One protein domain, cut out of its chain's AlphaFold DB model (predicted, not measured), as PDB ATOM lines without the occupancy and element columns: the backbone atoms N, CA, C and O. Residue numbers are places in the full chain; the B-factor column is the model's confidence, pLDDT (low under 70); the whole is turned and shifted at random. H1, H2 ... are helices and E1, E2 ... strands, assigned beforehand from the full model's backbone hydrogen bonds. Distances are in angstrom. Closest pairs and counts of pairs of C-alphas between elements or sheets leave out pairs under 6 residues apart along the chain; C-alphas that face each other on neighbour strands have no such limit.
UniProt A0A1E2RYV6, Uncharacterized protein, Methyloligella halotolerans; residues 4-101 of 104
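AT A GLANCE: This is residues 4 to 101 of the 104 residues of an uncharacterized protein of Methyloligella halotolerans (UniProt A0A1E2RYV6). Helix H3 packs over the hairpin E1 and E2, chiefly over E2, and a long link leads from H2 away to H1, whose residues 4 to 12 stick out. The printed part has 98 residues, with four named helices and two named strands in the order H1 H2 H3 E1 E2 H4 and E1 and E2 antiparallel; helices hold 41 of the 51 residues in named elements, and the class is mostly helix. It is only just compact, close to loose, with a radius of gyration of the C-alphas of 15.1 A and spans of 43 by 36 by 23 A.

IN THESE COORDINATES: Find C-alpha 4 at (153.231, 153.508, 77.379); from there H1 runs 21.1 A to residue 18. Next come H2, residues 35 to 39, and H3, residues 47 to 63, 24.5 A long with a kink of 27 degrees near residue 54. E1 is residues 68 to 72, E2 75 to 79, and H4 96 to 99, ending at (139.296, 113.976, 81.916).

HOW THE PARTS SIT: Look at Gly 56 and Phe 78, the closest C-alphas of H3 and E2, 5.4 A apart. In the hairpin, N 70 and O 77 are 2.9 A apart, within hydrogen-bond range. H2 and H3 only just touch, with 3 pairs of C-alphas within 8 A, the closest Met 38 and Trp 50 at 7.9 A, and H3 does so with residues 47 to 51 alone. H4 and E2 are near each other, with 6 pairs of C-alphas within 10 A; H1 and H3 are apart. Every O i to N i+4 pair is within range in H1 and H2, 12 of 13 in H3; H4 is too short for one.

THE WHOLE: The C-alphas farthest apart, Asp 4 and Lys 100, lie 45.4 A from each other. The printed part has no cut; the links H1 to H2 and E2 to H4 are long. Look for pLDDT under 70 at residues 97 to 101.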
ATOM      1  N   ASP A   4     154.595 153.018  77.112       72.56
ATOM      2  CA  ASP A   4     153.231 153.508  77.379       72.56
ATOM      3  C   ASP A   4     152.167 152.400  77.533       72.56
ATOM      4  O   ASP A   4     151.267 152.508  78.364       72.56
ATOM      5  N   VAL A   5     152.265 151.304  76.768       79.50
ATOM      6  CA  VAL A   5     151.308 150.176  76.863       79.50
ATOM      7  C   VAL A   5     151.527 149.384  78.154       79.50
ATOM      8  O   VAL A   5     150.594 148.836  78.736       79.50
ATOM      9  N   VAL A   6     152.776 149.321  78.608       83.25
ATOM     10  CA  VAL A   6     153.137 148.646  79.856       83.25
ATOM     11  C   VAL A   6     152.612 149.432  81.050       83.25
ATOM     12  O   VAL A   6     152.091 148.825  81.981       83.25
ATOM     13  N   ASP A   7     152.659 150.762  80.988       87.19
ATOM     14  CA  ASP A   7     152.116 151.630  82.032       87.19
ATOM     15  C   ASP A   7     150.601 151.462  82.207       87.19
ATOM     16  O   ASP A   7     150.103 151.490  83.333       87.19
ATOM     17  N   GLU A   8     149.848 151.263  81.122       87.25
ATOM     18  CA  GLU A   8     148.409 150.983  81.203       87.25
ATOM     19  C   GLU A   8     148.129 149.646  81.900       87.25
ATOM     20  O   GLU A   8     147.306 149.584  82.816       87.25
ATOM     21  N   ILE A   9     148.860 148.591  81.526       86.38
ATOM     22  CA  ILE A   9     148.742 147.275  82.170       86.38
ATOM     23  C   ILE A   9     149.085 147.387  83.660       86.38
ATOM     24  O   ILE A   9     148.337 146.873  84.489       86.38
ATOM     25  N   TRP A  10     150.158 148.101  84.016       87.81
ATOM     26  CA  TRP A  10     150.526 148.333  85.414       87.81
ATOM     27  C   TRP A  10     149.438 149.056  86.194       87.81
ATOM     28  O   TRP A  10     149.102 148.624  87.291       87.81
ATOM     29  N   LYS A  11     148.838 150.108  85.628       91.38
ATOM     30  CA  LYS A  11     147.731 150.825  86.277       91.38
ATOM     31  C   LYS A  11     146.548 149.902  86.564       91.38
ATOM     32  O   LYS A  11     146.001 149.956  87.663       91.38
ATOM     33  N   LEU A  12     146.169 149.050  85.610       90.38
ATOM     34  CA  LEU A  12     145.081 148.082  85.791       90.38
ATOM     35  C   LEU A  12     145.416 147.041  86.864       90.38
ATOM     36  O   LEU A  12     144.578 146.745  87.712       90.38
ATOM     37  N   VAL A  13     146.645 146.517  86.849       90.62
ATOM     38  CA  VAL A  13     147.126 145.535  87.828       90.62
ATOM     39  C   VAL A  13     147.145 146.121  89.236       90.62
ATOM     40  O   VAL A  13     146.579 145.530  90.150       90.62
ATOM     41  N   THR A  14     147.749 147.294  89.421       91.44
ATOM     42  CA  THR A  14     147.813 147.949  90.731       91.44
ATOM     43  C   THR A  14     146.415 148.271  91.247       91.44
ATOM     44  O   THR A  14     146.105 147.936  92.383       91.44
ATOM     45  N   ALA A  15     145.525 148.801  90.401       92.81
ATOM     46  CA  ALA A  15     144.142 149.059  90.797       92.81
ATOM     47  C   ALA A  15     143.394 147.780  91.217       92.81
ATOM     48  O   ALA A  15     142.646 147.810  92.190       92.81
ATOM     49  N   ALA A  16     143.586 146.659  90.518       90.19
ATOM     50  CA  ALA A  16     142.984 145.379  90.886       90.19
ATOM     51  C   ALA A  16     143.438 144.900  92.276       90.19
ATOM     52  O   ALA A  16     142.601 144.535  93.105       90.19
ATOM     53  N   LEU A  17     144.749 144.949  92.537       91.00
ATOM     54  CA  LEU A  17     145.341 144.536  93.810       91.00
ATOM     55  C   LEU A  17     144.917 145.461  94.963       91.00
ATOM     56  O   LEU A  17     144.471 144.980  96.003       91.00
ATOM     57  N   ASP A  18     144.968 146.780  94.757       94.25
ATOM     58  CA  ASP A  18     144.580 147.783  95.760       94.25
ATOM     59  C   ASP A  18     143.093 147.685  96.147       94.25
ATOM     60  O   ASP A  18     142.708 148.057  97.255       94.25
ATOM     61  N   ASN A  19     142.250 147.157  95.253       92.12
ATOM     62  CA  ASN A  19     140.821 146.931  95.490       92.12
ATOM     63  C   ASN A  19     140.493 145.495  95.944       92.12
ATOM     64  O   ASN A  19     139.332 145.085  95.907       92.12
ATOM     65  N   GLY A  20     141.489 144.731  96.401       89.25
ATOM     66  CA  GLY A  20     141.282 143.458  97.094       89.25
ATOM     67  C   GLY A  20     141.218 142.216  96.206       89.25
ATOM     68  O   GLY A  20     140.882 141.145  96.710       89.25
ATOM     69  N   GLN A  21     141.548 142.301  94.910       89.00
ATOM     70  CA  GLN A  21     141.833 141.081  94.149       89.00
ATOM     71  C   GLN A  21     143.172 140.503  94.615       89.00
ATOM     72  O   GLN A  21     144.205 141.148  94.486       89.00
ATOM     73  N   GLU A  22     143.180 139.268  95.114       87.56
ATOM     74  CA  GLU A  22     144.421 138.603  95.544       87.56
ATOM     75  C   GLU A  22     145.343 138.247  94.368       87.56
ATOM     76  O   GLU A  22     146.553 138.101  94.532       87.56
ATOM     77  N   ARG A  23     144.759 138.055  93.180       86.25
ATOM     78  CA  ARG A  23     145.452 137.601  91.973       86.25
ATOM     79  C   ARG A  23     144.677 137.974  90.713       86.25
ATOM     80  O   ARG A  23     143.461 138.155  90.748       86.25
ATOM     81  N   PHE A  24     145.377 137.993  89.584       85.25
ATOM     82  CA  PHE A  24     144.809 138.186  88.252       85.25
ATOM     83  C   PHE A  24     145.482 137.229  87.260       85.25
ATOM     84  O   PHE A  24     146.659 136.901  87.396       85.25
ATOM     85  N   ALA A  25     144.735 136.770  86.256       85.19
ATOM     86  CA  ALA A  25     145.256 135.879  85.223       85.19
ATOM     87  C   ALA A  25     145.730 136.682  84.005       85.19
ATOM     88  O   ALA A  25     145.043 137.596  83.546       85.19
ATOM     89  N   VAL A  26     146.879 136.301  83.444       86.81
ATOM     90  CA  VAL A  26     147.426 136.895  82.217       86.81
ATOM     91  C   VAL A  26     147.541 135.821  81.144       86.81
ATOM     92  O   VAL A  26     148.218 134.815  81.332       86.81
ATOM     93  N   MET A  27     146.915 136.053  79.989       87.81
ATOM     94  CA  MET A  27     147.102 135.221  78.799       87.81
ATOM     95  C   MET A  27     148.137 135.867  77.876       87.81
ATOM     96  O   MET A  27     147.831 136.791  77.123       87.81
ATOM     97  N   ALA A  28     149.375 135.381  77.931       89.62
ATOM     98  CA  ALA A  28     150.451 135.840  77.059       89.62
ATOM     99  C   ALA A  28     150.467 135.025  75.757       89.62
ATOM    100  O   ALA A  28     150.979 133.908  75.711       89.62
ATOM    101  N   LEU A  29     149.894 135.581  74.688       93.25
ATOM    102  CA  LEU A  29     149.839 134.924  73.381       93.25
ATOM    103  C   LEU A  29     150.976 135.419  72.469       93.25
ATOM    104  O   LEU A  29     151.197 136.628  72.374       93.25
ATOM    105  N   PRO A  30     151.673 134.524  71.740       92.81
ATOM    106  CA  PRO A  30     152.800 134.903  70.878       92.81
ATOM    107  C   PRO A  30     152.376 135.710  69.640       92.81
ATOM    108  O   PRO A  30     153.189 136.382  69.007       92.81
ATOM    109  N   PHE A  31     151.104 135.615  69.258       94.94
ATOM    110  CA  PHE A  31     150.470 136.356  68.175       94.94
ATOM    111  C   PHE A  31     148.948 136.282  68.358       94.94
ATOM    112  O   PHE A  31     148.438 135.492  69.151       94.94
ATOM    113  N   ARG A  32     148.197 137.086  67.600       94.81
ATOM    114  CA  ARG A  32     146.729 136.975  67.555       94.81
ATOM    115  C   ARG A  32     146.337 135.626  66.952       94.81
ATOM    116  O   ARG A  32     146.640 135.398  65.780       94.81
ATOM    117  N   MET A  33     145.652 134.775  67.709       95.81
ATOM    118  CA  MET A  33     145.344 133.376  67.363       95.81
ATOM    119  C   MET A  33     144.229 133.212  66.306       95.81
ATOM    120  O   MET A  33     143.362 132.351  66.418       95.81
ATOM    121  N   THR A  34     144.231 134.037  65.258       96.56
ATOM    122  CA  THR A  34     143.291 133.908  64.136       96.56
ATOM    123  C   THR A  34     143.605 132.666  63.302       96.56
ATOM    124  O   THR A  34     144.764 132.253  63.209       96.56
ATOM    125  N   GLU A  35     142.604 132.115  62.611       95.94
ATOM    126  CA  GLU A  35     142.793 130.947  61.730       95.94
ATOM    127  C   GLU A  35     143.894 131.168  60.685       95.94
ATOM    128  O   GLU A  35     144.747 130.309  60.464       95.94
ATOM    129  N   ARG A  36     143.943 132.370  60.096       97.31
ATOM    130  CA  ARG A  36     145.001 132.768  59.157       97.31
ATOM    131  C   ARG A  36     146.387 132.705  59.800       97.31
ATOM    132  O   ARG A  36     147.339 132.257  59.172       97.31
ATOM    133  N   ASN A  37     146.532 133.194  61.028       96.88
ATOM    134  CA  ASN A  37     147.826 133.201  61.700       96.88
ATOM    135  C   ASN A  37     148.262 131.797  62.120       96.88
ATOM    136  O   ASN A  37     149.456 131.501  62.059       96.88
ATOM    137  N   MET A  38     147.313 130.946  62.500       96.94
ATOM    138  CA  MET A  38     147.569 129.544  62.813       96.94
ATOM    139  C   MET A  38     147.991 128.757  61.573       96.94
ATOM    140  O   MET A  38     148.972 128.020  61.635       96.94
ATOM    141  N   SER A  39     147.327 128.956  60.428       96.31
ATOM    142  CA  SER A  39     147.663 128.250  59.185       96.31
ATOM    143  C   SER A  39     149.079 128.562  58.696       96.31
ATOM    144  O   SER A  39     149.839 127.648  58.382       96.31
ATOM    145  N   LEU A  40     149.492 129.834  58.759       96.56
ATOM    146  CA  LEU A  40     150.858 130.274  58.441       96.56
ATOM    147  C   LEU A  40     151.939 129.630  59.327       96.56
ATOM    148  O   LEU A  40     153.126 129.703  59.018       96.56
ATOM    149  N   ARG A  41     151.534 129.031  60.448       95.38
ATOM    150  CA  ARG A  41     152.400 128.533  61.514       95.38
ATOM    151  C   ARG A  41     152.319 127.018  61.719       95.38
ATOM    152  O   ARG A  41     152.979 126.492  62.611       95.38
ATOM    153  N   GLN A  42     151.593 126.303  60.859       91.94
ATOM    154  CA  GLN A  42     151.417 124.849  60.953       91.94
ATOM    155  C   GLN A  42     152.721 124.046  60.828       91.94
ATOM    156  O   GLN A  42     152.780 122.926  61.318       91.94
ATOM    157  N   GLY A  43     153.764 124.594  60.196       94.56
ATOM    158  CA  GLY A  43     155.062 123.924  60.038       94.56
ATOM    159  C   GLY A  43     156.051 124.127  61.194       94.56
ATOM    160  O   GLY A  43     157.161 123.608  61.133       94.56
ATOM    161  N   TYR A  44     155.700 124.901  62.224       95.62
ATOM    162  CA  TYR A  44     156.615 125.218  63.326       95.62
ATOM    163  C   TYR A  44     156.550 124.160  64.432       95.62
ATOM    164  O   TYR A  44     155.495 123.585  64.697       95.62
ATOM    165  N   ALA A  45     157.664 123.972  65.147       95.75
ATOM    166  CA  ALA A  45     157.768 123.014  66.255       95.75
ATOM    167  C   ALA A  45     156.713 123.232  67.359       95.75
ATOM    168  O   ALA A  45     156.271 122.285  67.997       95.75
ATOM    169  N   TRP A  46     156.271 124.476  67.548       95.06
ATOM    170  CA  TRP A  46     155.333 124.875  68.600       95.06
ATOM    171  C   TRP A  46     153.861 124.831  68.170       95.06
ATOM    172  O   TRP A  46     153.006 125.331  68.896       95.06
ATOM    173  N   LYS A  47     153.541 124.263  66.998       94.62
ATOM    174  CA  LYS A  47     152.171 124.262  66.454       94.62
ATOM    175  C   LYS A  47     151.144 123.657  67.417       94.62
ATOM    176  O   LYS A  47     150.045 124.190  67.534       94.62
ATOM    177  N   ASP A  48     151.513 122.576  68.104       93.94
ATOM    178  CA  ASP A  48     150.605 121.844  68.991       93.94
ATOM    179  C   ASP A  48     150.358 122.654  70.266       93.94
ATOM    180  O   ASP A  48     149.213 122.879  70.644       93.94
ATOM    181  N   PHE A  49     151.418 123.237  70.829       94.25
ATOM    182  CA  PHE A  49     151.320 124.184  71.939       94.25
ATOM    183  C   PHE A  49     150.461 125.414  71.589       94.25
ATOM    184  O   PHE A  49     149.616 125.848  72.368       94.25
ATOM    185  N   TRP A  50     150.622 125.980  70.390       96.12
ATOM    186  CA  TRP A  50     149.786 127.100  69.952       96.12
ATOM    187  C   TRP A  50     148.326 126.696  69.738       96.12
ATOM    188  O   TRP A  50     147.439 127.509  69.987       96.12
ATOM    189  N   ALA A  51     148.058 125.458  69.316       94.75
ATOM    190  CA  ALA A  51     146.699 124.938  69.213       94.75
ATOM    191  C   ALA A  51     146.034 124.801  70.594       94.75
ATOM    192  O   ALA A  51     144.861 125.144  70.735       94.75
ATOM    193  N   GLU A  52     146.786 124.389  71.619       94.94
ATOM    194  CA  GLU A  52     146.308 124.367  73.009       94.94
ATOM    195  C   GLU A  52     145.926 125.777  73.484       94.94
ATOM    196  O   GLU A  52     144.796 126.006  73.914       94.94
ATOM    197  N   LEU A  53     146.819 126.759  73.317       95.31
ATOM    198  CA  LEU A  53     146.547 128.159  73.667       95.31
ATOM    199  C   LEU A  53     145.369 128.760  72.881       95.31
ATOM    200  O   LEU A  53     144.620 129.586  73.410       95.31
ATOM    201  N   LYS A  54     145.185 128.355  71.616       96.25
ATOM    202  CA  LYS A  54     144.071 128.816  70.780       96.25
ATOM    203  C   LYS A  54     142.725 128.428  71.388       96.25
ATOM    204  O   LYS A  54     141.814 129.248  71.362       96.25
ATOM    205  N   ALA A  55     142.603 127.239  71.978       95.50
ATOM    206  CA  ALA A  55     141.359 126.815  72.618       95.50
ATOM    207  C   ALA A  55     140.927 127.784  73.736       95.50
ATOM    208  O   ALA A  55     139.756 128.158  73.815       95.50
ATOM    209  N   GLY A  56     141.874 128.253  74.556       94.56
ATOM    210  CA  GLY A  56     141.624 129.290  75.561       94.56
ATOM    211  C   GLY A  56     141.252 130.640  74.939       94.56
ATOM    212  O   GLY A  56     140.272 131.262  75.351       94.56
ATOM    213  N   ASN A  57     141.981 131.066  73.903       96.56
ATOM    214  CA  ASN A  57     141.674 132.294  73.168       96.56
ATOM    215  C   ASN A  57     140.254 132.267  72.576       96.56
ATOM    216  O   ASN A  57     139.514 133.230  72.728       96.56
ATOM    217  N   ASP A  58     139.846 131.169  71.941       97.06
ATOM    218  CA  ASP A  58     138.528 131.042  71.313       97.06
ATOM    219  C   ASP A  58     137.386 131.115  72.345       97.06
ATOM    220  O   ASP A  58     136.343 131.720  72.084       97.06
ATOM    221  N   LEU A  59     137.579 130.544  73.542       95.69
ATOM    222  CA  LEU A  59     136.628 130.681  74.653       95.69
ATOM    223  C   LEU A  59     136.485 132.139  75.106       95.69
ATOM    224  O   LEU A  59     135.364 132.605  75.353       95.69
ATOM    225  N   PHE A  60     137.611 132.851  75.192       94.69
ATOM    226  CA  PHE A  60     137.625 134.265  75.539       94.69
ATOM    227  C   PHE A  60     136.949 135.110  74.457       94.69
ATOM    228  O   PHE A  60     136.013 135.828  74.774       94.69
ATOM    229  N   GLU A  61     137.328 134.981  73.186       95.75
ATOM    230  CA  GLU A  61     136.732 135.745  72.077       95.75
ATOM    231  C   GLU A  61     135.217 135.500  71.951       95.75
ATOM    232  O   GLU A  61     134.460 136.397  71.593       95.75
ATOM    233  N   LYS A  62     134.736 134.300  72.301       96.25
ATOM    234  CA  LYS A  62     133.301 133.981  72.274       96.25
ATOM    235  C   LYS A  62     132.495 134.670  73.379       96.25
ATOM    236  O   LYS A  62     131.327 134.988  73.171       96.25
ATOM    237  N   SER A  63     133.059 134.793  74.578       95.00
ATOM    238  CA  SER A  63     132.301 135.165  75.788       95.00
ATOM    239  C   SER A  63     132.743 136.479  76.430       95.00
ATOM    240  O   SER A  63     132.007 137.047  77.238       95.00
ATOM    241  N   HIS A  64     133.941 136.942  76.084       93.44
ATOM    242  CA  HIS A  64     134.721 137.975  76.763       93.44
ATOM    243  C   HIS A  64     134.865 137.716  78.270       93.44
ATOM    244  O   HIS A  64     134.962 138.643  79.073       93.44
ATOM    245  N   VAL A  65     134.861 136.439  78.660       92.19
ATOM    246  CA  VAL A  65     135.106 135.985  80.029       92.19
ATOM    247  C   VAL A  65     136.416 135.200  80.038       92.19
ATOM    248  O   VAL A  65     136.577 134.306  79.201       92.19
ATOM    249  N   PRO A  66     137.356 135.501  80.953       90.81
ATOM    250  CA  PRO A  66     138.587 134.729  81.086       90.81
ATOM    251  C   PRO A  66     138.284 133.238  81.308       90.81
ATOM    252  O   PRO A  66     137.525 132.919  82.225       90.81
ATOM    253  N   PRO A  67     138.823 132.318  80.489       92.62
ATOM    254  CA  PRO A  67     138.598 130.890  80.671       92.62
ATOM    255  C   PRO A  67     139.302 130.371  81.929       92.62
ATOM    256  O   PRO A  67     140.300 130.932  82.381       92.62
ATOM    257  N   LYS A  68     138.819 129.247  82.461       92.19
ATOM    258  CA  LYS A  68     139.543 128.484  83.484       92.19
ATOM    259  C   LYS A  68     140.657 127.705  82.787       92.19
ATOM    260  O   LYS A  68     140.368 126.939  81.865       92.19
ATOM    261  N   ALA A  69     141.901 127.923  83.197       91.94
ATOM    262  CA  ALA A  69     143.072 127.237  82.664       91.94
ATOM    263  C   ALA A  69     143.534 126.139  83.629       91.94
ATOM    264  O   ALA A  69     143.454 126.299  84.842       91.94
ATOM    265  N   SER A  70     144.024 125.037  83.074       93.00
ATOM    266  CA  SER A  70     144.519 123.871  83.808       93.00
ATOM    267  C   SER A  70     145.628 123.185  83.015       93.00
ATOM    268  O   SER A  70     145.760 123.419  81.807       93.00
ATOM    269  N   VAL A  71     146.416 122.343  83.681       92.62
ATOM    270  CA  VAL A  71     147.430 121.497  83.040       92.62
ATOM    271  C   VAL A  71     146.978 120.039  83.092       92.62
ATOM    272  O   VAL A  71     146.780 119.479  84.163       92.62
ATOM    273  N   CYS A  72     146.829 119.416  81.929       93.19
ATOM    274  CA  CYS A  72     146.407 118.029  81.764       93.19
ATOM    275  C   CYS A  72     147.493 117.290  80.977       93.19
ATOM    276  O   CYS A  72     147.779 117.665  79.842       93.19
ATOM    277  N   ASP A  73     148.142 116.294  81.584       90.75
ATOM    278  CA  ASP A  73     149.259 115.535  80.989       90.75
ATOM    279  C   ASP A  73     150.375 116.422  80.397       90.75
ATOM    280  O   ASP A  73     150.890 116.187  79.301       90.75
ATOM    281  N   GLY A  74     150.729 117.494  81.112       90.38
ATOM    282  CA  GLY A  74     151.747 118.458  80.677       90.38
ATOM    283  C   GLY A  74     151.310 119.390  79.540       90.38
ATOM    284  O   GLY A  74     152.149 120.095  78.981       90.38
ATOM    285  N   ARG A  75     150.017 119.407  79.192       92.25
ATOM    286  CA  ARG A  75     149.423 120.249  78.144       92.25
ATOM    287  C   ARG A  75     148.424 121.232  78.724       92.25
ATOM    288  O   ARG A  75     147.744 120.928  79.704       92.25
ATOM    289  N   TYR A  76     148.288 122.395  78.096       92.94
ATOM    290  CA  TYR A  76     147.280 123.357  78.529       92.94
ATOM    291  C   TYR A  76     145.880 122.895  78.132       92.94
ATOM    292  O   TYR A  76     145.620 122.519  76.989       92.94
ATOM    293  N   ALA A  77     144.957 122.986  79.082       93.69
ATOM    294  CA  ALA A  77     143.555 122.681  78.877       93.69
ATOM    295  C   ALA A  77     142.673 123.792  79.449       93.69
ATOM    296  O   ALA A  77     142.947 124.345  80.516       93.69
ATOM    297  N   PHE A  78     141.595 124.112  78.732       92.81
ATOM    298  CA  PHE A  78     140.735 125.247  79.049       92.81
ATOM    299  C   PHE A  78     139.270 124.836  79.179       92.81
ATOM    300  O   PHE A  78     138.766 124.009  78.418       92.81
ATOM    301  N   ALA A  79     138.573 125.469  80.119       93.06
ATOM    302  CA  ALA A  79     137.125 125.401  80.273       93.06
ATOM    303  C   ALA A  79     136.519 126.817  80.275       93.06
ATOM    304  O   ALA A  79     137.220 127.787  80.580       93.06
ATOM    305  N   PRO A  80     135.222 126.971  79.946       92.88
ATOM    306  CA  PRO A  80     134.545 128.258  80.054       92.88
ATOM    307  C   PRO A  80     134.690 128.873  81.452       92.88
ATOM    308  O   PRO A  80     134.585 128.179  82.465       92.88
ATOM    309  N   GLY A  81     134.929 130.181  81.487       90.56
ATOM    310  CA  GLY A  81     134.944 130.958  82.720       90.56
ATOM    311  C   GLY A  81     133.558 131.395  83.172       90.56
ATOM    312  O   GLY A  81     132.565 131.253  82.458       90.56
ATOM    313  N   GLU A  82     133.517 131.998  84.355       90.81
ATOM    314  CA  GLU A  82     132.314 132.568  84.957       90.81
ATOM    315  C   GLU A  82     132.544 134.057  85.244       90.81
ATOM    316  O   GLU A  82     133.603 134.458  85.726       90.81
ATOM    317  N   LYS A  83     131.560 134.904  84.923       88.19
ATOM    318  CA  LYS A  83     131.668 136.349  85.169       88.19
ATOM    319  C   LYS A  83     131.735 136.629  86.667       88.19
ATOM    320  O   LYS A  83     130.912 136.123  87.419       88.19
ATOM    321  N   GLY A  84     132.673 137.481  87.074       83.94
ATOM    322  CA  GLY A  84     132.845 137.869  88.477       83.94
ATOM    323  C   GLY A  84     133.506 136.801  89.350       83.94
ATOM    324  O   GLY A  84     133.710 137.052  90.534       83.94
ATOM    325  N   ALA A  85     133.868 135.643  88.788       82.69
ATOM    326  CA  ALA A  85     134.706 134.691  89.496       82.69
ATOM    327  C   ALA A  85     136.108 135.292  89.707       82.69
ATOM    328  O   ALA A  85     136.614 135.985  88.814       82.69
ATOM    329  N   PRO A  86     136.750 135.033  90.860       78.50
ATOM    330  CA  PRO A  86     138.150 135.381  91.043       78.50
ATOM    331  C   PRO A  86     138.994 134.657  89.992       78.50
ATOM    332  O   PRO A  86     138.620 133.583  89.510       78.50
ATOM    333  N   ALA A  87     140.130 135.248  89.624       76.94
ATOM    334  CA  ALA A  87     141.034 134.602  88.686       76.94
ATOM    335  C   ALA A  87     141.480 133.251  89.280       76.94
ATOM    336  O   ALA A  87     142.026 133.239  90.386       76.94
ATOM    337  N   PRO A  88     141.208 132.120  88.605       72.25
ATOM    338  CA  PRO A  88     141.510 130.809  89.153       72.25
ATOM    339  C   PRO A  88     143.024 130.600  89.221       72.25
ATOM    340  O   PRO A  88     143.771 131.097  88.374       72.25
ATOM    341  N   GLU A  89     143.474 129.852  90.225       81.56
ATOM    342  CA  GLU A  89     144.803 129.248  90.190       81.56
ATOM    343  C   GLU A  89     144.873 128.257  89.019       81.56
ATOM    344  O   GLU A  89     143.879 127.616  88.672       81.56
ATOM    345  N   VAL A  90     146.034 128.167  88.371       84.56
ATOM    346  CA  VAL A  90     146.245 127.162  87.326       84.56
ATOM    347  C   VAL A  90     146.574 125.852  88.025       84.56
ATOM    348  O   VAL A  90     147.677 125.682  88.537       84.56
ATOM    349  N   GLU A  91     145.604 124.946  88.055       84.88
ATOM    350  CA  GLU A  91     145.731 123.645  88.711       84.88
ATOM    351  C   GLU A  91     146.062 122.531  87.705       84.88
ATOM    352  O   GLU A  91     145.715 122.605  86.518       84.88
ATOM    353  N   GLU A  92     146.718 121.472  88.182       87.31
ATOM    354  CA  GLU A  92     146.813 120.217  87.435       87.31
ATOM    355  C   GLU A  92     145.458 119.507  87.455       87.31
ATOM    356  O   GLU A  92     144.878 119.237  88.507       87.31
ATOM    357  N   GLY A  93     144.933 119.205  86.274       86.94
ATOM    358  CA  GLY A  93     143.625 118.602  86.112       86.94
ATOM    359  C   GLY A  93     143.132 118.701  84.678       86.94
ATOM    360  O   GLY A  93     143.454 119.625  83.934       86.94
ATOM    361  N   CYS A  94     142.323 117.730  84.273       85.38
ATOM    362  CA  CYS A  94     141.748 117.704  82.939       85.38
ATOM    363  C   CYS A  94     140.306 118.227  82.986       85.38
ATOM    364  O   CYS A  94     139.485 117.705  83.743       85.38
ATOM    365  N   PRO A  95     139.935 119.229  82.176       79.94
ATOM    366  CA  PRO A  95     138.566 119.709  82.135       79.94
ATOM    367  C   PRO A  95     137.680 118.699  81.395       79.94
ATOM    368  O   PRO A  95     138.014 118.244  80.301       79.94
ATOM    369  N   GLY A  96     136.537 118.359  81.998       71.00
ATOM    370  CA  GLY A  96     135.438 117.549  81.452       71.00
ATOM    371  C   GLY A  96     135.800 116.553  80.332       71.00
ATOM    372  O   GLY A  96     136.181 115.423  80.636       71.00
ATOM    373  N   PRO A  97     135.652 116.912  79.037       60.47
ATOM    374  CA  PRO A  97     135.905 115.999  77.916       60.47
ATOM    375  C   PRO A  97     137.311 115.384  77.901       60.47
ATOM    376  O   PRO A  97     137.454 114.235  77.490       60.47
ATOM    377  N   LEU A  98     138.328 116.113  78.375       59.41
ATOM    378  CA  LEU A  98     139.710 115.635  78.449       59.41
ATOM    379  C   LEU A  98     139.923 114.689  79.639       59.41
ATOM    380  O   LEU A  98     140.643 113.707  79.501       59.41
ATOM    381  N   ALA A  99     139.217 114.883  80.761       57.62
ATOM    382  CA  ALA A  99     139.296 113.976  81.916       57.62
ATOM    383  C   ALA A  99     138.870 112.540  81.588       57.62
ATOM    384  O   ALA A  99     139.383 111.587  82.166       57.62
ATOM    385  N   LYS A 100     137.946 112.366  80.635       51.66
ATOM    386  CA  LYS A 100     137.497 111.036  80.199       51.66
ATOM    387  C   LYS A 100     138.540 110.292  79.358       51.66
ATOM    388  O   LYS A 100     138.457 109.071  79.267       51.66
ATOM    389  N   ALA A 101     139.482 111.001  78.738       54.84
ATOM    390  CA  ALA A 101     140.488 110.415  77.853       54.84
ATOM    391  C   ALA A 101     141.728 109.896  78.605       54.84
ATOM    392  O   ALA A 101     142.344 108.941  78.147       54.84
TER     393      ALA A 101